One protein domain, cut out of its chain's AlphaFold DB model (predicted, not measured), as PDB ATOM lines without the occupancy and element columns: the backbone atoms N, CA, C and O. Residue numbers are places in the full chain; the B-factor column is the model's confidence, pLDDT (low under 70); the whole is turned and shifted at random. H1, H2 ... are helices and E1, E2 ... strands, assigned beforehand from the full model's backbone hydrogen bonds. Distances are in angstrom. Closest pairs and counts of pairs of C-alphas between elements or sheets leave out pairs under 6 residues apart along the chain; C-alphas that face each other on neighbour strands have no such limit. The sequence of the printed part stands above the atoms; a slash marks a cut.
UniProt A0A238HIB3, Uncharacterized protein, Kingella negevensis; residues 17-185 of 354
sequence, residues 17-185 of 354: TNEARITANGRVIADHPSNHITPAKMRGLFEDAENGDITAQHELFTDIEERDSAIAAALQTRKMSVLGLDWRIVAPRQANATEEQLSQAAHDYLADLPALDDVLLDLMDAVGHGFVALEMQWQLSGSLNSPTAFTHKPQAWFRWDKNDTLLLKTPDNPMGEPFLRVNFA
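What this domain is: This is residues 17 to 185 of the 354 residues of an uncharacterized protein of Kingella negevensis (UniProt A0A238HIB3). A loose model with two arms that reach the same way from a body of H1, H2, the small hairpin E3 and E4, and H7: one arm is the long hairpin E1 and E2, and in the other the chain runs out along H3 and a long link to H4 at the far end, then folds back through H5 to H6. H5 sits between H3 and the hairpin, H2 joins H1, H3 and H6, and the small hairpin E3 and E4, with H7 after it, makes the remaining side. The 169 printed residues hold seven named helices and four named strands, in the order H1 to H6, E1 to E4, H7, with two antiparallel two-stranded sheets, E1 - E2 and E3 - E4. The class is mixed, helices and strands; the whole is loose, with a radius of gyration of the C-alphas of 19.4 A and spans of 61 by 43 by 31 A.

How they stand to each other: After residues 17 to 38, which hold no named element, H1 (39 to 50) touches H2 (55 to 67) at a steep tilt of 52 degrees, opposite ways; the closest C-alphas, of Leu 45 and Gln 57, are 6.0 A apart. H2 is the hub. It touches H3 (69 to 83) only at the corner, about perpendicular at 85 degrees, with C-alphas Glu 65 and Ala 72 closest at 5.0 A. H4 (97 to 112) touches no helix. H3 touches H5 (116 to 123) with its residues 79 to 83 alone, C-alphas Lys 79 and Leu 121 closest at 5.6 A. H2 and H6 (126 to 129) only just touch, with 3 pairs of C-alphas within 8 A, His 58 and His 129 closest at 6.6 A. In the hairpin of E1 (133 to 141) and E2 (144 to 153), N 137 and O 149 are 2.9 A apart; C-alphas Asp 122 of H5 and His 152 of E2 are the closest of those two elements, 6.4 A. In the hairpin of E3 (158 to 160) and E4 (166 to 168), N 167 and O 159 are 2.8 A apart. C-alphas Leu 168 and Phe 179 are the closest of E4 and H7 (179 to 184), 6.5 A. Each O i to N i+4 pair is within hydrogen-bond range in H1, H2, H4, H5 and H7, and 9 of 11 in H3; H6 is too short for such a pair.

Where its parts are: H1 begins at C-alpha 39, (52.060, -35.309, 68.496). H3 is 21.5 A long, H4 22.4 A, E1 24.9 A and E2 25.8 A. H7 ends at C-alpha 184, (30.778, -35.736, 31.529).

The domain as a whole: The C-alphas of His 36 and Ala 97 are the two farthest apart, 61.5 A. The printed part has no cut; the link from H3 to H4 is long. Residues 17 to 31 have pLDDT under 70.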
ATOM      1  N   THR A  17      38.271 -28.394  37.377       59.72
ATOM      2  CA  THR A  17      38.527 -27.655  38.609       59.72
ATOM      3  C   THR A  17      37.818 -26.313  38.719       59.72
ATOM      4  O   THR A  17      37.717 -25.772  39.822       59.72
ATOM      5  N   ASN A  18      37.240 -25.800  37.630       61.00
ATOM      6  CA  ASN A  18      36.254 -24.734  37.755       61.00
ATOM      7  C   ASN A  18      35.007 -25.236  38.478       61.00
ATOM      8  O   ASN A  18      34.397 -24.429  39.164       61.00
ATOM      9  N   GLU A  19      34.647 -26.524  38.394       51.47
ATOM     10  CA  GLU A  19      33.527 -27.106  39.158       51.47
ATOM     11  C   GLU A  19      33.877 -27.338  40.623       51.47
ATOM     12  O   GLU A  19      33.032 -27.166  41.500       51.47
ATOM     13  N   ALA A  20      35.158 -27.581  40.911       49.38
ATOM     14  CA  ALA A  20      35.649 -27.499  42.278       49.38
ATOM     15  C   ALA A  20      35.399 -26.097  42.885       49.38
ATOM     16  O   ALA A  20      35.328 -25.983  44.103       49.38
ATOM     17  N   ARG A  21      35.211 -25.030  42.074       50.41
ATOM     18  CA  ARG A  21      34.853 -23.636  42.458       50.41
ATOM     19  C   ARG A  21      35.509 -23.129  43.753       50.41
ATOM     20  O   ARG A  21      34.944 -22.277  44.442       50.41
ATOM     21  N   ILE A  22      36.723 -23.579  44.067       50.75
ATOM     22  CA  ILE A  22      37.417 -23.222  45.317       50.75
ATOM     23  C   ILE A  22      37.901 -21.756  45.267       50.75
ATOM     24  O   ILE A  22      38.185 -21.128  46.280       50.75
ATOM     25  N   THR A  23      37.898 -21.141  44.084       44.97
ATOM     26  CA  THR A  23      38.392 -19.779  43.847       44.97
ATOM     27  C   THR A  23      37.320 -18.689  43.789       44.97
ATOM     28  O   THR A  23      37.675 -17.515  43.839       44.97
ATOM     29  N   ALA A  24      36.021 -19.011  43.711       38.41
ATOM     30  CA  ALA A  24      35.019 -17.986  43.386       38.41
ATOM     31  C   ALA A  24      34.311 -17.335  44.587       38.41
ATOM     32  O   ALA A  24      33.782 -16.251  44.394       38.41
ATOM     33  N   ASN A  25      34.268 -17.958  45.778       33.72
ATOM     34  CA  ASN A  25      33.794 -17.344  47.047       33.72
ATOM     35  C   ASN A  25      33.984 -18.229  48.308       33.72
ATOM     36  O   ASN A  25      33.575 -17.836  49.398       33.72
ATOM     37  N   GLY A  26      34.592 -19.414  48.195       40.38
ATOM     38  CA  GLY A  26      34.800 -20.355  49.299       40.38
ATOM     39  C   GLY A  26      36.284 -20.588  49.511       40.38
ATOM     40  O   GLY A  26      36.831 -21.569  49.024       40.38
ATOM     41  N   ARG A  27      36.928 -19.650  50.203       38.44
ATOM     42  CA  ARG A  27      38.323 -19.743  50.626       38.44
ATOM     43  C   ARG A  27      38.449 -20.986  51.522       38.44
ATOM     44  O   ARG A  27      38.268 -20.886  52.730       38.44
ATOM     45  N   VAL A  28      38.786 -22.143  50.954       45.31
ATOM     46  CA  VAL A  28      39.664 -23.061  51.680       45.31
ATOM     47  C   VAL A  28      40.993 -22.318  51.666       45.31
ATOM     48  O   VAL A  28      41.790 -22.445  50.744       45.31
ATOM     49  N   ILE A  29      41.143 -21.366  52.596       46.53
ATOM     50  CA  ILE A  29      42.477 -20.936  53.001       46.53
ATOM     51  C   ILE A  29      43.108 -22.269  53.356       46.53
ATOM     52  O   ILE A  29      42.540 -22.928  54.227       46.53
ATOM     53  N   ALA A  30      44.128 -22.703  52.608       52.97
ATOM     54  CA  ALA A  30      44.939 -23.828  53.040       52.97
ATOM     55  C   ALA A  30      45.211 -23.541  54.511       52.97
ATOM     56  O   ALA A  30      45.796 -22.497  54.832       52.97
ATOM     57  N   ASP A  31      44.607 -24.334  55.401       61.72
ATOM     58  CA  ASP A  31      44.940 -24.157  56.797       61.72
ATOM     59  C   ASP A  31      46.437 -24.448  56.856       61.72
ATOM     60  O   ASP A  31      46.976 -25.163  56.009       61.72
ATOM     61  N   HIS A  32      47.130 -23.840  57.800       73.62
ATOM     62  CA  HIS A  32      48.538 -24.141  57.986       73.62
ATOM     63  C   HIS A  32      48.616 -25.127  59.150       73.62
ATOM     64  O   HIS A  32      48.857 -24.689  60.287       73.62
ATOM     65  N   PRO A  33      48.346 -26.442  58.955       75.31
ATOM     66  CA  PRO A  33      48.308 -27.406  60.042       75.31
ATOM     67  C   PRO A  33      49.624 -27.478  60.815       75.31
ATOM     68  O   PRO A  33      49.591 -27.884  61.984       75.31
ATOM     69  N   SER A  34      50.738 -27.024  60.226       78.25
ATOM     70  CA  SER A  34      52.022 -26.857  60.914       78.25
ATOM     71  C   SER A  34      51.960 -25.874  62.092       78.25
ATOM     72  O   SER A  34      52.682 -26.043  63.080       78.25
ATOM     73  N   ASN A  35      51.075 -24.872  62.053       78.38
ATOM     74  CA  ASN A  35      50.851 -23.977  63.183       78.38
ATOM     75  C   ASN A  35      50.273 -24.768  64.365       78.38
ATOM     76  O   ASN A  35      49.213 -25.395  64.281       78.38
ATOM     77  N   HIS A  36      50.989 -24.724  65.491       78.88
ATOM     78  CA  HIS A  36      50.655 -25.467  66.709       78.88
ATOM     79  C   HIS A  36      50.558 -26.989  66.502       78.88
ATOM     80  O   HIS A  36      49.720 -27.653  67.118       78.88
ATOM     81  N   ILE A  37      51.411 -27.562  65.643       86.00
ATOM     82  CA  ILE A  37      51.495 -29.016  65.494       86.00
ATOM     83  C   ILE A  37      51.898 -29.666  66.829       86.00
ATOM     84  O   ILE A  37      52.838 -29.247  67.504       86.00
ATOM     85  N   THR A  38      51.151 -30.689  67.238       89.62
ATOM     86  CA  THR A  38      51.436 -31.504  68.427       89.62
ATOM     87  C   THR A  38      51.448 -32.977  68.029       89.62
ATOM     88  O   THR A  38      50.795 -33.328  67.045       89.62
ATOM     89  N   PRO A  39      52.104 -33.875  68.790       92.31
ATOM     90  CA  PRO A  39      52.060 -35.309  68.496       92.31
ATOM     91  C   PRO A  39      50.634 -35.881  68.431       92.31
ATOM     92  O   PRO A  39      50.375 -36.810  67.675       92.31
ATOM     93  N   ALA A  40      49.696 -35.322  69.203       91.12
ATOM     94  CA  ALA A  40      48.287 -35.709  69.150       91.12
ATOM     95  C   ALA A  40      47.610 -35.241  67.850       91.12
ATOM     96  O   ALA A  40      46.942 -36.038  67.200       91.12
ATOM     97  N   LYS A  41      47.830 -33.983  67.437       88.44
ATOM     98  CA  LYS A  41      47.301 -33.437  66.173       88.44
ATOM     99  C   LYS A  41      47.872 -34.171  64.957       88.44
ATOM    100  O   LYS A  41      47.129 -34.505  64.046       88.44
ATOM    101  N   MET A  42      49.176 -34.457  64.970       91.56
ATOM    102  CA  MET A  42      49.850 -35.202  63.903       91.56
ATOM    103  C   MET A  42      49.284 -36.618  63.758       91.56
ATOM    104  O   MET A  42      49.041 -37.063  62.645       91.56
ATOM    105  N   ARG A  43      49.025 -37.302  64.879       93.81
ATOM    106  CA  ARG A  43      48.371 -38.613  64.855       93.81
ATOM    107  C   ARG A  43      46.973 -38.540  64.250       93.81
ATOM    108  O   ARG A  43      46.690 -39.327  63.365       93.81
ATOM    109  N   GLY A  44      46.151 -37.579  64.681       93.44
ATOM    110  CA  GLY A  44      44.799 -37.404  64.141       93.44
ATOM    111  C   GLY A  44      44.798 -37.174  62.629       93.44
ATOM    112  O   GLY A  44      44.060 -37.830  61.914       93.44
ATOM    113  N   LEU A  45      45.707 -36.335  62.127       93.12
ATOM    114  CA  LEU A  45      45.868 -36.095  60.690       93.12
ATOM    115  C   LEU A  45      46.229 -37.368  59.907       93.12
ATOM    116  O   LEU A  45      45.742 -37.558  58.797       93.12
ATOM    117  N   PHE A  46      47.076 -38.240  60.462       94.12
ATOM    118  CA  PHE A  46      47.397 -39.512  59.811       94.12
ATOM    119  C   PHE A  46      46.261 -40.534  59.930       94.12
ATOM    120  O   PHE A  46      46.009 -41.246  58.966       94.12
ATOM    121  N   GLU A  47      45.531 -40.563  61.048       95.56
ATOM    122  CA  GLU A  47      44.311 -41.371  61.192       95.56
ATOM    123  C   GLU A  47      43.228 -40.926  60.188       95.56
ATOM    124  O   GLU A  47      42.550 -41.763  59.594       95.56
ATOM    125  N   ASP A  48      43.080 -39.622  59.937       94.12
ATOM    126  CA  ASP A  48      42.171 -39.091  58.913       94.12
ATOM    127  C   ASP A  48      42.598 -39.537  57.503       94.12
ATOM    128  O   ASP A  48      41.765 -40.017  56.726       94.12
ATOM    129  N   ALA A  49      43.902 -39.473  57.208       94.06
ATOM    130  CA  ALA A  49      44.465 -39.937  55.940       94.06
ATOM    131  C   ALA A  49      44.264 -41.447  55.729       94.06
ATOM    132  O   ALA A  49      43.886 -41.864  54.633       94.06
ATOM    133  N   GLU A  50      44.429 -42.266  56.774       93.31
ATOM    134  CA  GLU A  50      44.119 -43.705  56.755       93.31
ATOM    135  C   GLU A  50      42.630 -43.981  56.492       93.31
ATOM    136  O   GLU A  50      42.279 -44.979  55.864       93.31
ATOM    137  N   ASN A  51      41.743 -43.078  56.918       92.50
ATOM    138  CA  ASN A  51      40.307 -43.132  56.625       92.50
ATOM    139  C   ASN A  51      39.932 -42.487  55.272       92.50
ATOM    140  O   ASN A  51      38.744 -42.346  54.950       92.50
ATOM    141  N   GLY A  52      40.933 -42.112  54.474       92.50
ATOM    142  CA  GLY A  52      40.801 -41.589  53.120       92.50
ATOM    143  C   GLY A  52      40.731 -40.066  53.015       92.50
ATOM    144  O   GLY A  52      40.732 -39.557  51.894       92.50
ATOM    145  N   ASP A  53      40.698 -39.316  54.123       92.94
ATOM    146  CA  ASP A  53      40.786 -37.851  54.097       92.94
ATOM    147  C   ASP A  53      42.242 -37.380  54.193       92.94
ATOM    148  O   ASP A  53      42.812 -37.181  55.262       92.94
ATOM    149  N   ILE A  54      42.847 -37.175  53.028       93.94
ATOM    150  CA  ILE A  54      44.256 -36.789  52.874       93.94
ATOM    151  C   ILE A  54      44.486 -35.271  52.909       93.94
ATOM    152  O   ILE A  54      45.604 -34.807  52.690       93.94
ATOM    153  N   THR A  55      43.440 -34.478  53.163       91.50
ATOM    154  CA  THR A  55      43.482 -33.011  53.040       91.50
ATOM    155  C   THR A  55      44.545 -32.404  53.945       91.50
ATOM    156  O   THR A  55      45.505 -31.801  53.468       91.50
ATOM    157  N   ALA A  56      44.401 -32.622  55.254       90.75
ATOM    158  CA  ALA A  56      45.281 -32.037  56.255       90.75
ATOM    159  C   ALA A  56      46.716 -32.571  56.123       90.75
ATOM    160  O   ALA A  56      47.671 -31.844  56.391       90.75
ATOM    161  N   GLN A  57      46.875 -33.825  55.681       93.62
ATOM    162  CA  GLN A  57      48.181 -34.431  55.432       93.62
ATOM    163  C   GLN A  57      48.943 -33.694  54.334       93.62
ATOM    164  O   GLN A  57      50.091 -33.309  54.546       93.62
ATOM    165  N   HIS A  58      48.312 -33.472  53.182       93.56
ATOM    166  CA  HIS A  58      48.978 -32.786  52.080       93.56
ATOM    167  C   HIS A  58      49.168 -31.294  52.346       93.56
ATOM    168  O   HIS A  58      50.208 -30.766  51.972       93.56
ATOM    169  N   GLU A  59      48.249 -30.633  53.055       91.50
ATOM    170  CA  GLU A  59      48.475 -29.260  53.534       91.50
ATOM    171  C   GLU A  59      49.683 -29.185  54.481       91.50
ATOM    172  O   GLU A  59      50.505 -28.278  54.369       91.50
ATOM    173  N   LEU A  60      49.856 -30.174  55.368       91.94
ATOM    174  CA  LEU A  60      51.031 -30.251  56.238       91.94
ATOM    175  C   LEU A  60      52.323 -30.457  55.440       91.94
ATOM    176  O   LEU A  60      53.350 -29.895  55.808       91.94
ATOM    177  N   PHE A  61      52.301 -31.262  54.379       93.06
ATOM    178  CA  PHE A  61      53.484 -31.479  53.543       93.06
ATOM    179  C   PHE A  61      53.900 -30.202  52.814       93.06
ATOM    180  O   PHE A  61      55.076 -29.844  52.868       93.06
ATOM    181  N   THR A  62      52.938 -29.470  52.246       91.00
ATOM    182  CA  THR A  62      53.187 -28.154  51.644       91.00
ATOM    183  C   THR A  62      53.747 -27.173  52.674       91.00
ATOM    184  O   THR A  62      54.781 -26.554  52.437       91.00
ATOM    185  N   ASP A  63      53.148 -27.098  53.864       90.88
ATOM    186  CA  ASP A  63      53.645 -26.263  54.962       90.88
ATOM    187  C   ASP A  63      55.095 -26.589  55.355       90.88
ATOM    188  O   ASP A  63      55.882 -25.692  55.660       90.88
ATOM    189  N   ILE A  64      55.442 -27.876  55.425       91.31
ATOM    190  CA  ILE A  64      56.794 -28.318  55.777       91.31
ATOM    191  C   ILE A  64      57.781 -27.895  54.686       91.31
ATOM    192  O   ILE A  64      58.845 -27.377  55.018       91.31
ATOM    193  N   GLU A  65      57.430 -28.071  53.411       91.06
ATOM    194  CA  GLU A  65      58.259 -27.624  52.288       91.06
ATOM    195  C   GLU A  65      58.452 -26.099  52.287       91.06
ATOM    196  O   GLU A  65      59.564 -25.630  52.062       91.06
ATOM    197  N   GLU A  66      57.423 -25.313  52.606       89.56
ATOM    198  CA  GLU A  66      57.522 -23.848  52.652       89.56
ATOM    199  C   GLU A  66      58.330 -23.324  53.852       89.56
ATOM    200  O   GLU A  66      58.963 -22.265  53.769       89.56
ATOM    201  N   ARG A  67      58.289 -24.022  54.994       89.31
ATOM    202  CA  ARG A  67      58.809 -23.504  56.275       89.31
ATOM    203  C   ARG A  67      60.139 -24.114  56.710       89.31
ATOM    204  O   ARG A  67      60.864 -23.461  57.463       89.31
ATOM    205  N   ASP A  68      60.474 -25.327  56.275       93.06
ATOM    206  CA  ASP A  68      61.748 -25.981  56.584       93.06
ATOM    207  C   ASP A  68      62.745 -25.789  55.434       93.06
ATOM    208  O   ASP A  68      62.633 -26.385  54.363       93.06
ATOM    209  N   SER A  69      63.767 -24.962  55.663       94.88
ATOM    210  CA  SER A  69      64.748 -24.617  54.631       94.88
ATOM    211  C   SER A  69      65.624 -25.789  54.185       94.88
ATOM    212  O   SER A  69      66.100 -25.785  53.048       94.88
ATOM    213  N   ALA A  70      65.847 -26.790  55.042       96.12
ATOM    214  CA  ALA A  70      66.634 -27.963  54.682       96.12
ATOM    215  C   ALA A  70      65.826 -28.888  53.764       96.12
ATOM    216  O   ALA A  70      66.352 -29.366  52.756       96.12
ATOM    217  N   ILE A  71      64.544 -29.091  54.078       93.56
ATOM    218  CA  ILE A  71      63.621 -29.859  53.239       93.56
ATOM    219  C   ILE A  71      63.394 -29.142  51.907       93.56
ATOM    220  O   ILE A  71      63.570 -29.766  50.860       93.56
ATOM    221  N   ALA A  72      63.117 -27.836  51.930       92.88
ATOM    222  CA  ALA A  72      62.952 -27.021  50.729       92.88
ATOM    223  C   ALA A  72      64.164 -27.136  49.792       92.88
ATOM    224  O   ALA A  72      64.024 -27.415  48.602       92.88
ATOM    225  N   ALA A  73      65.381 -26.986  50.328       95.19
ATOM    226  CA  ALA A  73      66.608 -27.088  49.538       95.19
ATOM    227  C   ALA A  73      66.811 -28.495  48.947       95.19
ATOM    228  O   ALA A  73      67.230 -28.635  47.792       95.19
ATOM    229  N   ALA A  74      66.503 -29.543  49.717       95.00
ATOM    230  CA  ALA A  74      66.614 -30.924  49.259       95.00
ATOM    231  C   ALA A  74      65.601 -31.248  48.148       95.00
ATOM    232  O   ALA A  74      65.980 -31.843  47.136       95.00
ATOM    233  N   LEU A  75      64.337 -30.837  48.304       93.38
ATOM    234  CA  LEU A  75      63.293 -31.021  47.293       93.38
ATOM    235  C   LEU A  75      63.592 -30.210  46.033       93.38
ATOM    236  O   LEU A  75      63.559 -30.770  44.938       93.38
ATOM    237  N   GLN A  76      64.008 -28.949  46.172       92.56
ATOM    238  CA  GLN A  76      64.386 -28.113  45.034       92.56
ATOM    239  C   GLN A  76      65.543 -28.720  44.234       92.56
ATOM    240  O   GLN A  76      65.508 -28.736  43.007       92.56
ATOM    241  N   THR A  77      66.553 -29.277  44.909       93.75
ATOM    242  CA  THR A  77      67.666 -29.964  44.232       93.75
ATOM    243  C   THR A  77      67.163 -31.140  43.390       93.75
ATOM    244  O   THR A  77      67.607 -31.324  42.256       93.75
ATOM    245  N   ARG A  78      66.201 -31.917  43.907       92.38
ATOM    246  CA  ARG A  78      65.586 -33.030  43.168       92.38
ATOM    247  C   ARG A  78      64.755 -32.532  41.989       92.38
ATOM    248  O   ARG A  78      64.944 -33.040  40.889       92.38
ATOM    249  N   LYS A  79      63.906 -31.521  42.196       92.50
ATOM    250  CA  LYS A  79      63.104 -30.875  41.142       92.50
ATOM    251  C   LYS A  79      63.998 -30.408  39.985       92.50
ATOM    252  O   LYS A  79      63.789 -30.799  38.841       92.50
ATOM    253  N   MET A  80      65.071 -29.678  40.294       92.94
ATOM    254  CA  MET A  80      66.017 -29.164  39.292       92.94
ATOM    255  C   MET A  80      66.829 -30.255  38.586       92.94
ATOM    256  O   MET A  80      67.237 -30.060  37.444       92.94
ATOM    257  N   SER A  81      67.065 -31.401  39.230       93.25
ATOM    258  CA  SER A  81      67.859 -32.479  38.627       93.25
ATOM    259  C   SER A  81      67.230 -33.059  37.357       93.25
ATOM    260  O   SER A  81      67.963 -33.521  36.486       93.25
ATOM    261  N   VAL A  82      65.901 -32.987  37.223       92.62
ATOM    262  CA  VAL A  82      65.177 -33.503  36.052       92.62
ATOM    263  C   VAL A  82      65.351 -32.601  34.831       92.62
ATOM    264  O   VAL A  82      65.466 -33.113  33.723       92.62
ATOM    265  N   LEU A  83      65.453 -31.282  35.021       90.50
ATOM    266  CA  LEU A  83      65.613 -30.329  33.913       90.50
ATOM    267  C   LEU A  83      66.961 -30.451  33.193       90.50
ATOM    268  O   LEU A  83      67.100 -30.027  32.052       90.50
ATOM    269  N   GLY A  84      67.972 -31.012  33.860       86.62
ATOM    270  CA  GLY A  84      69.292 -31.231  33.267       86.62
ATOM    271  C   GLY A  84      69.399 -32.498  32.416       86.62
ATOM    272  O   GLY A  84      70.485 -32.780  31.912       86.62
ATOM    273  N   LEU A  85      68.332 -33.295  32.307       92.25
ATOM    274  CA  LEU A  85      68.352 -34.570  31.597       92.25
ATOM    275  C   LEU A  85      67.912 -34.400  30.144       92.25
ATOM    276  O   LEU A  85      66.832 -33.885  29.863       92.25
ATOM    277  N   ASP A  86      68.708 -34.942  29.224       92.50
ATOM    278  CA  ASP A  86      68.268 -35.130  27.846       92.50
ATOM    279  C   ASP A  86      67.160 -36.191  27.806       92.50
ATOM    280  O   ASP A  86      67.343 -37.331  28.250       92.50
ATOM    281  N   TRP A  87      66.010 -35.835  27.241       92.88
ATOM    282  CA  TRP A  87      64.899 -36.757  27.034       92.88
ATOM    283  C   TRP A  87      64.763 -37.127  25.555       92.88
ATOM    284  O   TRP A  87      65.241 -36.438  24.658       92.88
ATOM    285  N   ARG A  88      64.131 -38.272  25.294       93.00
ATOM    286  CA  ARG A  88      63.813 -38.745  23.941       93.00
ATOM    287  C   ARG A  88      62.572 -39.626  23.972       93.00
ATOM    288  O   ARG A  88      62.376 -40.369  24.933       93.00
ATOM    289  N   ILE A  89      61.796 -39.611  22.893       94.06
ATOM    290  CA  ILE A  89      60.734 -40.594  22.655       94.06
ATOM    291  C   ILE A  89      61.283 -41.646  21.701       94.06
ATOM    292  O   ILE A  89      61.779 -41.325  20.624       94.06
ATOM    293  N   VAL A  90      61.240 -42.907  22.124       92.38
ATOM    294  CA  VAL A  90      61.819 -44.023  21.374       92.38
ATOM    295  C   VAL A  90      60.696 -44.871  20.803       92.38
ATOM    296  O   VAL A  90      59.802 -45.291  21.536       92.38
ATOM    297  N   ALA A  91      60.773 -45.141  19.503       93.88
ATOM    298  CA  ALA A  91      59.859 -46.046  18.827       93.88
ATOM    299  C   ALA A  91      59.947 -47.475  19.406       93.88
ATOM    300  O   ALA A  91      60.996 -47.873  19.932       93.88
ATOM    301  N   PRO A  92      58.867 -48.273  19.316       92.88
ATOM    302  CA  PRO A  92      58.896 -49.662  19.754       92.88
ATOM    303  C   PRO A  92      59.959 -50.476  18.996       92.88
ATOM    304  O   PRO A  92      60.426 -50.113  17.915       92.88
ATOM    305  N   ARG A  93      60.374 -51.613  19.567       93.12
ATOM    306  CA  ARG A  93      61.313 -52.517  18.883       93.12
ATOM    307  C   ARG A  93      60.686 -53.017  17.582       93.12
ATOM    308  O   ARG A  93      59.551 -53.471  17.607       93.12
ATOM    309  N   GLN A  94      61.465 -53.000  16.498       91.50
ATOM    310  CA  GLN A  94      61.002 -53.371  15.152       91.50
ATOM    311  C   GLN A  94      59.830 -52.505  14.666       91.50
ATOM    312  O   GLN A  94      58.900 -53.016  14.045       91.50
ATOM    313  N   ALA A  95      59.893 -51.202  14.958       89.75
ATOM    314  CA  ALA A  95      58.883 -50.250  14.538       89.75
ATOM    315  C   ALA A  95      58.665 -50.284  13.020       89.75
ATOM    316  O   ALA A  95      59.608 -50.317  12.226       89.75
ATOM    317  N   ASN A  96      57.403 -50.265  12.616       94.69
ATOM    318  CA  ASN A  96      57.035 -49.980  11.240       94.69
ATOM    319  C   ASN A  96      57.094 -48.462  10.969       94.69
ATOM    320  O   ASN A  96      57.165 -47.646  11.887       94.69
ATOM    321  N   ALA A  97      57.011 -48.072   9.694       95.44
ATOM    322  CA  ALA A  97      57.104 -46.666   9.294       95.44
ATOM    323  C   ALA A  97      56.063 -45.756   9.979       95.44
ATOM    324  O   ALA A  97      56.346 -44.592  10.249       95.44
ATOM    325  N   THR A  98      54.868 -46.271  10.282       94.12
ATOM    326  CA  THR A  98      53.825 -45.514  10.990       94.12
ATOM    327  C   THR A  98      54.204 -45.285  12.453       94.12
ATOM    328  O   THR A  98      54.022 -44.190  12.971       94.12
ATOM    329  N   GLU A  99      54.750 -46.295  13.128       93.38
ATOM    330  CA  GLU A  99      55.190 -46.198  14.527       93.38
ATOM    331  C   GLU A  99      56.380 -45.246  14.691       93.38
ATOM    332  O   GLU A  99      56.430 -44.479  15.655       93.38
ATOM    333  N   GLU A 100      57.307 -45.237  13.731       93.25
ATOM    334  CA  GLU A 100      58.400 -44.259  13.687       93.25
ATOM    335  C   GLU A 100      57.864 -42.831  13.516       93.25
ATOM    336  O   GLU A 100      58.242 -41.933  14.268       93.25
ATOM    337  N   GLN A 101      56.922 -42.631  12.587       92.94
ATOM    338  CA  GLN A 101      56.273 -41.333  12.377       92.94
ATOM    339  C   GLN A 101      55.515 -40.855  13.619       92.94
ATOM    340  O   GLN A 101      55.615 -39.684  13.975       92.94
ATOM    341  N   LEU A 102      54.784 -41.743  14.298       91.38
ATOM    342  CA  LEU A 102      54.066 -41.411  15.531       91.38
ATOM    343  C   LEU A 102      55.022 -41.037  16.667       91.38
ATOM    344  O   LEU A 102      54.746 -40.097  17.408       91.38
ATOM    345  N   SER A 103      56.150 -41.737  16.785       93.31
ATOM    346  CA  SER A 103      57.164 -41.443  17.804       93.31
ATOM    347  C   SER A 103      57.802 -40.074  17.577       93.31
ATOM    348  O   SER A 103      57.950 -39.305  18.525       93.31
ATOM    349  N   GLN A 104      58.112 -39.743  16.319       93.38
ATOM    350  CA  GLN A 104      58.619 -38.423  15.954       93.38
ATOM    351  C   GLN A 104      57.571 -37.332  16.197       93.38
ATOM    352  O   GLN A 104      57.879 -36.321  16.814       93.38
ATOM    353  N   ALA A 105      56.319 -37.558  15.793       91.00
ATOM    354  CA  ALA A 105      55.240 -36.600  16.017       91.00
ATOM    355  C   ALA A 105      54.999 -36.332  17.513       91.00
ATOM    356  O   ALA A 105      54.767 -35.192  17.903       91.00
ATOM    357  N   ALA A 106      55.075 -37.364  18.359       91.75
ATOM    358  CA  ALA A 106      54.979 -37.212  19.809       91.75
ATOM    359  C   ALA A 106      56.169 -36.430  20.383       91.75
ATOM    360  O   ALA A 106      55.987 -35.620  21.291       91.75
ATOM    361  N   HIS A 107      57.375 -36.665  19.855       93.94
ATOM    362  CA  HIS A 107      58.568 -35.936  20.265       93.94
ATOM    363  C   HIS A 107      58.432 -34.455  19.923       93.94
ATOM    364  O   HIS A 107      58.593 -33.615  20.801       93.94
ATOM    365  N   ASP A 108      58.091 -34.143  18.674       91.88
ATOM    366  CA  ASP A 108      57.928 -32.768  18.201       91.88
ATOM    367  C   ASP A 108      56.831 -32.050  18.993       91.88
ATOM    368  O   ASP A 108      57.031 -30.930  19.446       91.88
ATOM    369  N   TYR A 109      55.717 -32.735  19.271       90.94
ATOM    370  CA  TYR A 109      54.659 -32.201  20.124       90.94
ATOM    371  C   TYR A 109      55.152 -31.834  21.533       90.94
ATOM    372  O   TYR A 109      54.846 -30.743  22.007       90.94
ATOM    373  N   LEU A 110      55.894 -32.719  22.214       91.19
ATOM    374  CA  LEU A 110      56.418 -32.413  23.551       91.19
ATOM    375  C   LEU A 110      57.485 -31.315  23.504       91.19
ATOM    376  O   LEU A 110      57.517 -30.475  24.394       91.19
ATOM    377  N   ALA A 111      58.328 -31.299  22.471       90.50
ATOM    378  CA  ALA A 111      59.353 -30.274  22.294       90.50
ATOM    379  C   ALA A 111      58.746 -28.884  22.037       90.50
ATOM    380  O   ALA A 111      59.276 -27.885  22.520       90.50
ATOM    381  N   ASP A 112      57.623 -28.830  21.318       90.56
ATOM    382  CA  ASP A 112      56.879 -27.602  21.035       90.56
ATOM    383  C   ASP A 112      55.916 -27.208  22.167       90.56
ATOM    384  O   ASP A 112      55.351 -26.108  22.141       90.56
ATOM    385  N   LEU A 113      55.701 -28.084  23.157       88.38
ATOM    386  CA  LEU A 113      54.788 -27.825  24.262       88.38
ATOM    387  C   LEU A 113      55.309 -26.643  25.097       88.38
ATOM    388  O   LEU A 113      56.391 -26.727  25.692       88.38
ATOM    389  N   PRO A 114      54.536 -25.549  25.214       82.81
ATOM    390  CA  PRO A 114      54.919 -24.446  26.074       82.81
ATOM    391  C   PRO A 114      55.046 -24.928  27.518       82.81
ATOM    392  O   PRO A 114      54.156 -25.613  28.020       82.81
ATOM    393  N   ALA A 115      56.125 -24.520  28.185       86.12
ATOM    394  CA  ALA A 115      56.352 -24.802  29.600       86.12
ATOM    395  C   ALA A 115      56.455 -26.304  29.952       86.12
ATOM    396  O   ALA A 115      56.092 -26.694  31.058       86.12
ATOM    397  N   LEU A 116      56.989 -27.148  29.053       91.06
ATOM    398  CA  LEU A 116      57.310 -28.547  29.384       91.06
ATOM    399  C   LEU A 116      58.162 -28.647  30.661       91.06
ATOM    400  O   LEU A 116      57.897 -29.505  31.500       91.06
ATOM    401  N   ASP A 117      59.135 -27.750  30.830       92.06
ATOM    402  CA  ASP A 117      59.968 -27.683  32.033       92.06
ATOM    403  C   ASP A 117      59.118 -27.498  33.294       92.06
ATOM    404  O   ASP A 117      59.275 -28.259  34.245       92.06
ATOM    405  N   ASP A 118      58.163 -26.563  33.288       92.12
ATOM    406  CA  ASP A 118      57.266 -26.338  34.428       92.12
ATOM    407  C   ASP A 118      56.417 -27.585  34.714       92.12
ATOM    408  O   ASP A 118      56.264 -27.972  35.868       92.12
ATOM    409  N   VAL A 119      55.948 -28.289  33.675       93.75
ATOM    410  CA  VAL A 119      55.230 -29.564  33.842       93.75
ATOM    411  C   VAL A 119      56.115 -30.618  34.505       93.75
ATOM    412  O   VAL A 119      55.665 -31.318  35.410       93.75
ATOM    413  N   LEU A 120      57.376 -30.744  34.084       93.94
ATOM    414  CA  LEU A 120      58.326 -31.676  34.696       93.94
ATOM    415  C   LEU A 120      58.606 -31.317  36.160       93.94
ATOM    416  O   LEU A 120      58.730 -32.216  36.994       93.94
ATOM    417  N   LEU A 121      58.675 -30.025  36.484       94.00
ATOM    418  CA  LEU A 121      58.824 -29.554  37.860       94.00
ATOM    419  C   LEU A 121      57.589 -29.848  38.709       94.00
ATOM    420  O   LEU A 121      57.743 -30.371  39.812       94.00
ATOM    421  N   ASP A 122      56.390 -29.584  38.192       94.56
ATOM    422  CA  ASP A 122      55.132 -29.888  38.875       94.56
ATOM    423  C   ASP A 122      55.015 -31.395  39.146       94.56
ATOM    424  O   ASP A 122      54.641 -31.817  40.239       94.56
ATOM    425  N   LEU A 123      55.399 -32.245  38.183       95.00
ATOM    426  CA  LEU A 123      55.395 -33.702  38.362       95.00
ATOM    427  C   LEU A 123      56.287 -34.161  39.527       95.00
ATOM    428  O   LEU A 123      56.000 -35.179  40.162       95.00
ATOM    429  N   MET A 124      57.348 -33.413  39.835       94.94
ATOM    430  CA  MET A 124      58.269 -33.737  40.922       94.94
ATOM    431  C   MET A 124      57.698 -33.465  42.321       94.94
ATOM    432  O   MET A 124      58.258 -33.983  43.293       94.94
ATOM    433  N   ASP A 125      56.554 -32.783  42.450       93.12
ATOM    434  CA  ASP A 125      55.814 -32.693  43.723       93.12
ATOM    435  C   ASP A 125      55.364 -34.074  44.225       93.12
ATOM    436  O   ASP A 125      55.249 -34.302  45.435       93.12
ATOM    437  N   ALA A 126      55.216 -35.051  43.321       94.69
ATOM    438  CA  ALA A 126      54.922 -36.436  43.678       94.69
ATOM    439  C   ALA A 126      55.987 -37.063  44.598       94.69
ATOM    440  O   ALA A 126      55.679 -38.000  45.329       94.69
ATOM    441  N   VAL A 127      57.225 -36.555  44.624       92.88
ATOM    442  CA  VAL A 127      58.261 -37.051  45.548       92.88
ATOM    443  C   VAL A 127      57.914 -36.740  47.006       92.88
ATOM    444  O   VAL A 127      58.205 -37.553  47.883       92.88
ATOM    445  N   GLY A 128      57.309 -35.580  47.272       91.06
ATOM    446  CA  GLY A 128      56.867 -35.190  48.613       91.06
ATOM    447  C   GLY A 128      55.468 -35.706  48.943       91.06
ATOM    448  O   GLY A 128      55.214 -36.153  50.058       91.06
ATOM    449  N   HIS A 129      54.569 -35.682  47.961       93.12
ATOM    450  CA  HIS A 129      53.149 -35.974  48.160       93.12
ATOM    451  C   HIS A 129      52.738 -37.407  47.780       93.12
ATOM    452  O   HIS A 129      51.602 -37.800  48.014       93.12
ATOM    453  N   GLY A 130      53.611 -38.205  47.171       92.81
ATOM    454  CA  GLY A 130      53.294 -39.546  46.665       92.81
ATOM    455  C   GLY A 130      52.524 -39.557  45.339       92.81
ATOM    456  O   GLY A 130      52.599 -40.535  44.599       92.81
ATOM    457  N   PHE A 131      51.829 -38.469  44.998       94.75
ATOM    458  CA  PHE A 131      51.208 -38.267  43.692       94.75
ATOM    459  C   PHE A 131      51.121 -36.781  43.331       94.75
ATOM    460  O   PHE A 131      51.308 -35.890  44.164       94.75
ATOM    461  N   VAL A 132      50.797 -36.532  42.068       94.62
ATOM    462  CA  VAL A 132      50.567 -35.208  41.493       94.62
ATOM    463  C   VAL A 132      49.287 -35.248  40.670       94.62
ATOM    464  O   VAL A 132      48.995 -36.246  40.007       94.62
ATOM    465  N   ALA A 133      48.515 -34.168  40.713       91.88
ATOM    466  CA  ALA A 133      47.337 -34.004  39.879       91.88
ATOM    467  C   ALA A 133      47.570 -32.860  38.891       91.88
ATOM    468  O   ALA A 133      47.662 -31.698  39.283       91.88
ATOM    469  N   LEU A 134      47.638 -33.191  37.602       92.25
ATOM    470  CA  LEU A 134      47.707 -32.213  36.519       92.25
ATOM    471  C   LEU A 134      46.390 -32.222  35.751       92.25
ATOM    472  O   LEU A 134      45.998 -33.233  35.167       92.25
ATOM    473  N   GLU A 135      45.701 -31.086  35.732       89.50
ATOM    474  CA  GLU A 135      44.541 -30.908  34.866       89.50
ATOM    475  C   GLU A 135      45.008 -30.591  33.447       89.50
ATOM    476  O   GLU A 135      45.700 -29.596  33.223       89.50
ATOM    477  N   MET A 136      44.610 -31.431  32.494       89.56
ATOM    478  CA  MET A 136      44.932 -31.263  31.079       89.56
ATOM    479  C   MET A 136      43.842 -30.475  30.361       89.56
ATOM    480  O   MET A 136      42.672 -30.859  30.372       89.56
ATOM    481  N   GLN A 137      44.244 -29.416  29.668       88.00
ATOM    482  CA  GLN A 137      43.388 -28.711  28.722       88.00
ATOM    483  C   GLN A 137      43.608 -29.285  27.331       88.00
ATOM    484  O   GLN A 137      44.741 -29.365  26.867       88.00
ATOM    485  N   TRP A 138      42.524 -29.687  26.675       87.38
ATOM    486  CA  TRP A 138      42.565 -30.304  25.354       87.38
ATOM    487  C   TRP A 138      42.083 -29.329  24.291       87.38
ATOM    488  O   TRP A 138      41.079 -28.639  24.480       87.38
ATOM    489  N   GLN A 139      42.767 -29.314  23.151       87.75
ATOM    490  CA  GLN A 139      42.363 -28.539  21.990       87.75
ATOM    491  C   GLN A 139      42.360 -29.415  20.740       87.75
ATOM    492  O   GLN A 139      43.347 -30.069  20.403       87.75
ATOM    493  N   LEU A 140      41.244 -29.371  20.013       89.19
ATOM    494  CA  LEU A 140      41.131 -29.973  18.693       89.19
ATOM    495  C   LEU A 140      41.688 -29.001  17.645       89.19
ATOM    496  O   LEU A 140      41.119 -27.932  17.419       89.19
ATOM    497  N   SER A 141      42.779 -29.384  16.989       82.94
ATOM    498  CA  SER A 141      43.368 -28.670  15.856       82.94
ATOM    499  C   SER A 141      43.272 -29.536  14.601       82.94
ATOM    500  O   SER A 141      43.923 -30.575  14.474       82.94
ATOM    501  N   GLY A 142      42.398 -29.145  13.669       86.62
ATOM    502  CA  GLY A 142      42.056 -29.978  12.515       86.62
ATOM    503  C   GLY A 142      41.416 -31.299  12.957       86.62
ATOM    504  O   GLY A 142      40.316 -31.299  13.503       86.62
ATOM    505  N   SER A 143      42.097 -32.420  12.711       84.56
ATOM    506  CA  SER A 143      41.671 -33.762  13.143       84.56
ATOM    507  C   SER A 143      42.404 -34.278  14.384       84.56
ATOM    508  O   SER A 143      42.096 -35.375  14.846       84.56
ATOM    509  N   LEU A 144      43.389 -33.539  14.902       81.94
ATOM    510  CA  LEU A 144      44.203 -33.960  16.038       81.94
ATOM    511  C   LEU A 144      43.704 -33.280  17.313       81.94
ATOM    512  O   LEU A 144      43.645 -32.055  17.381       81.94
ATOM    513  N   ASN A 145      43.343 -34.076  18.317       86.94
ATOM    514  CA  ASN A 145      43.053 -33.579  19.657       86.94
ATOM    515  C   ASN A 145      44.288 -33.791  20.531       86.94
ATOM    516  O   ASN A 145      44.673 -34.936  20.766       86.94
ATOM    517  N   SER A 146      44.902 -32.707  20.993       87.88
ATOM    518  CA  SER A 146      46.120 -32.753  21.801       87.88
ATOM    519  C   SER A 146      45.967 -31.900  23.060       87.88
ATOM    520  O   SER A 146      45.250 -30.892  23.024       87.88
ATOM    521  N   PRO A 147      46.639 -32.253  24.168       90.19
ATOM    522  CA  PRO A 147      46.741 -31.351  25.302       90.19
ATOM    523  C   PRO A 147      47.467 -30.066  24.880       90.19
ATOM    524  O   PRO A 147      48.351 -30.095  24.024       90.19
ATOM    525  N   THR A 148      47.108 -28.928  25.449       88.88
ATOM    526  CA  THR A 148      47.766 -27.642  25.161       88.88
ATOM    527  C   THR A 148      48.263 -26.939  26.407       88.88
ATOM    528  O   THR A 148      49.154 -26.101  26.315       88.88
ATOM    529  N   ALA A 149      47.722 -27.295  27.568       87.94
ATOM    530  CA  ALA A 149      48.190 -26.815  28.852       87.94
ATOM    531  C   ALA A 149      47.979 -27.884  29.922       87.94
ATOM    532  O   ALA A 149      47.028 -28.671  29.868       87.94
ATOM    533  N   PHE A 150      48.857 -27.853  30.913       91.88
ATOM    534  CA  PHE A 150      48.797 -28.672  32.111       91.88
ATOM    535  C   PHE A 150      48.769 -27.715  33.297       91.88
ATOM    536  O   PHE A 150      49.535 -26.757  33.347       91.88
ATOM    537  N   THR A 151      47.835 -27.908  34.221       90.69
ATOM    538  CA  THR A 151      47.713 -27.052  35.404       90.69
ATOM    539  C   THR A 151      47.789 -27.903  36.655       90.69
ATOM    540  O   THR A 151      46.893 -28.719  36.887       90.69
ATOM    541  N   HIS A 152      48.818 -27.681  37.473       91.75
ATOM    542  CA  HIS A 152      48.955 -28.335  38.768       91.75
ATOM    543  C   HIS A 152      47.770 -28.040  39.686       91.75
ATOM    544  O   HIS A 152      47.341 -26.889  39.829       91.75
ATOM    545  N   LYS A 153      47.226 -29.096  40.297       90.25
ATOM    546  CA  LYS A 153      46.116 -29.032  41.247       90.25
ATOM    547  C   LYS A 153      46.566 -29.546  42.609       90.25
ATOM    548  O   LYS A 153      47.131 -30.636  42.673       90.25
ATOM    549  N   PRO A 154      46.251 -28.822  43.697       89.81
ATOM    550  CA  PRO A 154      46.607 -29.260  45.038       89.81
ATOM    551  C   PRO A 154      46.063 -30.657  45.353       89.81
ATOM    552  O   PRO A 154      44.876 -30.930  45.175       89.81
ATOM    553  N   GLN A 155      46.912 -31.519  45.907       91.81
ATOM    554  CA  GLN A 155      46.552 -32.870  46.351       91.81
ATOM    555  C   GLN A 155      45.467 -32.832  47.437       91.81
ATOM    556  O   GLN A 155      44.612 -33.711  47.505       91.81
ATOM    557  N   ALA A 156      45.436 -31.753  48.226       89.50
ATOM    558  CA  ALA A 156      44.410 -31.488  49.227       89.50
ATOM    559  C   ALA A 156      42.991 -31.348  48.641       89.50
ATOM    560  O   ALA A 156      42.018 -31.338  49.391       89.50
ATOM    561  N   TRP A 157      42.823 -31.235  47.319       89.69
ATOM    562  CA  TRP A 157      41.502 -31.229  46.678       89.69
ATOM    563  C   TRP A 157      40.927 -32.631  46.489       89.69
ATOM    564  O   TRP A 157      39.755 -32.771  46.137       89.69
ATOM    565  N   PHE A 158      41.717 -33.662  46.760       92.31
ATOM    566  CA  PHE A 158      41.338 -35.047  46.557       92.31
ATOM    567  C   PHE A 158      41.123 -35.777  47.875       92.31
ATOM    568  O   PHE A 158      41.456 -35.286  48.955       92.31
ATOM    569  N   ARG A 159      40.523 -36.958  47.766       93.44
ATOM    570  CA  ARG A 159      40.400 -37.931  48.847       93.44
ATOM    571  C   ARG A 159      40.273 -39.336  48.287       93.44
ATOM    572  O   ARG A 159      39.856 -39.500  47.141       93.44
ATOM    573  N   TRP A 160      40.570 -40.330  49.107       93.25
ATOM    574  CA  TRP A 160      40.354 -41.729  48.761       93.25
ATOM    575  C   TRP A 160      38.966 -42.183  49.213       93.25
ATOM    576  O   TRP A 160      38.441 -41.741  50.246       93.25
ATOM    577  N   ASP A 161      38.346 -43.043  48.412       90.75
ATOM    578  CA  ASP A 161      37.191 -43.827  48.830       90.75
ATOM    579  C   ASP A 161      37.632 -45.159  49.466       90.75
ATOM    580  O   ASP A 161      38.816 -45.433  49.636       90.75
ATOM    581  N   LYS A 162      36.671 -46.009  49.843       88.06
ATOM    582  CA  LYS A 162      36.961 -47.315  50.466       88.06
ATOM    583  C   LYS A 162      37.502 -48.369  49.491       88.06
ATOM    584  O   LYS A 162      37.801 -49.476  49.926       88.06
ATOM    585  N   ASN A 163      37.540 -48.057  48.201       87.81
ATOM    586  CA  ASN A 163      37.970 -48.938  47.120       87.81
ATOM    587  C   ASN A 163      39.251 -48.398  46.460       87.81
ATOM    588  O   ASN A 163      39.477 -48.660  45.280       87.81
ATOM    589  N   ASP A 164      40.030 -47.588  47.183       86.88
ATOM    590  CA  ASP A 164      41.266 -46.955  46.711       86.88
ATOM    591  C   ASP A 164      41.087 -46.118  45.430       86.88
ATOM    592  O   ASP A 164      42.009 -45.925  44.638       86.88
ATOM    593  N   THR A 165      39.883 -45.583  45.215       88.38
ATOM    594  CA  THR A 165      39.592 -44.675  44.107       88.38
ATOM    595  C   THR A 165      39.807 -43.237  44.553       88.38
ATOM    596  O   THR A 165      39.206 -42.775  45.525       88.38
ATOM    597  N   LEU A 166      40.640 -42.505  43.811       90.56
ATOM    598  CA  LEU A 166      40.842 -41.077  44.032       90.56
ATOM    599  C   LEU A 166      39.603 -40.303  43.567       90.56
ATOM    600  O   LEU A 166      39.170 -40.423  42.419       90.56
ATOM    601  N   LEU A 167      39.038 -39.495  44.456       91.12
ATOM    602  CA  LEU A 167      37.866 -38.665  44.205       91.12
ATOM    603  C   LEU A 167      38.238 -37.184  44.282       91.12
ATOM    604  O   LEU A 167      38.995 -36.779  45.165       91.12
ATOM    605  N   LEU A 168      37.672 -36.366  43.393       90.00
ATOM    606  CA  LEU A 168      37.809 -34.911  43.443       90.00
ATOM    607  C   LEU A 168      36.721 -34.334  44.347       90.00
ATOM    608  O   LEU A 168      35.538 -34.573  44.109       90.00
ATOM    609  N   LYS A 169      37.096 -33.556  45.361       87.75
ATOM    610  CA  LYS A 169      36.135 -32.831  46.197       87.75
ATOM    611  C   LYS A 169      35.629 -31.601  45.453       87.75
ATOM    612  O   LYS A 169      36.418 -30.782  44.982       87.75
ATOM    613  N   THR A 170      34.312 -31.448  45.406       82.62
ATOM    614  CA  THR A 170      33.636 -30.259  44.874       82.62
ATOM    615  C   THR A 170      32.772 -29.629  45.972       82.62
ATOM    616  O   THR A 170      32.511 -30.270  46.992       82.62
ATOM    617  N   PRO A 171      32.333 -28.365  45.844       76.62
ATOM    618  CA  PRO A 171      31.540 -27.712  46.886       76.62
ATOM    619  C   PRO A 171      30.194 -28.400  47.104       76.62
ATOM    620  O   PRO A 171      29.704 -28.453  48.230       76.62
ATOM    621  N   ASP A 172      29.622 -28.940  46.027       79.50
ATOM    622  CA  ASP A 172      28.367 -29.684  46.059       79.50
ATOM    623  C   ASP A 172      28.574 -31.116  46.581       79.50
ATOM    624  O   ASP A 172      27.668 -31.692  47.186       79.50
ATOM    625  N   ASN A 173      29.780 -31.677  46.416       84.50
ATOM    626  CA  ASN A 173      30.147 -32.989  46.931       84.50
ATOM    627  C   ASN A 173      31.501 -32.982  47.678       84.50
ATOM    628  O   ASN A 173      32.538 -33.387  47.135       84.50
ATOM    629  N   PRO A 174      31.512 -32.594  48.969       83.75
ATOM    630  CA  PRO A 174      32.729 -32.576  49.786       83.75
ATOM    631  C   PRO A 174      33.252 -33.982  50.117       83.75
ATOM    632  O   PRO A 174      34.398 -34.137  50.535       83.75
ATOM    633  N   MET A 175      32.426 -35.019  49.931       87.06
ATOM    634  CA  MET A 175      32.843 -36.419  50.060       87.06
ATOM    635  C   MET A 175      33.508 -36.955  48.788       87.06
ATOM    636  O   MET A 175      33.912 -38.115  48.758       87.06
ATOM    637  N   GLY A 176      33.699 -36.097  47.788       87.50
ATOM    638  CA  GLY A 176      34.394 -36.422  46.561       87.50
ATOM    639  C   GLY A 176      33.492 -37.083  45.529       87.50
ATOM    640  O   GLY A 176      32.565 -37.833  45.845       87.50
ATOM    641  N   GLU A 177      33.790 -36.824  44.264       87.56
ATOM    642  CA  GLU A 177      33.176 -37.493  43.129       87.56
ATOM    643  C   GLU A 177      34.215 -38.000  42.120       87.56
ATOM    644  O   GLU A 177      35.298 -37.424  41.978       87.56
ATOM    645  N   PRO A 178      33.903 -39.092  41.402       87.88
ATOM    646  CA  PRO A 178      34.758 -39.601  40.340       87.88
ATOM    647  C   PRO A 178      34.969 -38.579  39.217       87.88
ATOM    648  O   PRO A 178      34.009 -37.984  38.727       87.88
ATOM    649  N   PHE A 179      36.202 -38.481  38.714       84.25
ATOM    650  CA  PHE A 179      36.591 -37.581  37.615       84.25
ATOM    651  C   PHE A 179      35.664 -37.657  36.394       84.25
ATOM    652  O   PHE A 179      35.311 -36.640  35.806       84.25
ATOM    653  N   LEU A 180      35.226 -38.865  36.025       80.56
ATOM    654  CA  LEU A 180      34.310 -39.078  34.901       80.56
ATOM    655  C   LEU A 180      32.982 -38.334  35.068       80.56
ATOM    656  O   LEU A 180      32.415 -37.880  34.080       80.56
ATOM    657  N   ARG A 181      32.474 -38.197  36.295       80.38
ATOM    658  CA  ARG A 181      31.206 -37.500  36.543       80.38
ATOM    659  C   ARG A 181      31.360 -36.004  36.348       80.38
ATOM    660  O   ARG A 181      30.525 -35.423  35.667       80.38
ATOM    661  N   VAL A 182      32.470 -35.455  36.836       78.38
ATOM    662  CA  VAL A 182      32.821 -34.040  36.673       78.38
ATOM    663  C   VAL A 182      33.081 -33.700  35.204       78.38
ATOM    664  O   VAL A 182      32.652 -32.670  34.709       78.38
ATOM    665  N   ASN A 183      33.728 -34.589  34.448       76.94
ATOM    666  CA  ASN A 183      34.033 -34.313  33.039       76.94
ATOM    667  C   ASN A 183      32.811 -34.445  32.111       76.94
ATOM    668  O   ASN A 183      32.710 -33.737  31.106       76.94
ATOM    669  N   PHE A 184      31.870 -35.340  32.431       77.25
ATOM    670  CA  PHE A 184      30.778 -35.736  31.529       77.25
ATOM    671  C   PHE A 184      29.362 -35.467  32.067       77.25
ATOM    672  O   PHE A 184      28.399 -36.036  31.540       77.25
ATOM    673  N   ALA A 185      29.212 -34.643  33.109       70.19
ATOM    674  CA  ALA A 185      27.919 -34.274  33.697       70.19
ATOM    675  C   ALA A 185      27.045 -35.489  34.055       70.19
ATOM    676  O   ALA A 185      25.820 -35.482  33.879       70.19
TER     677      ALA A 185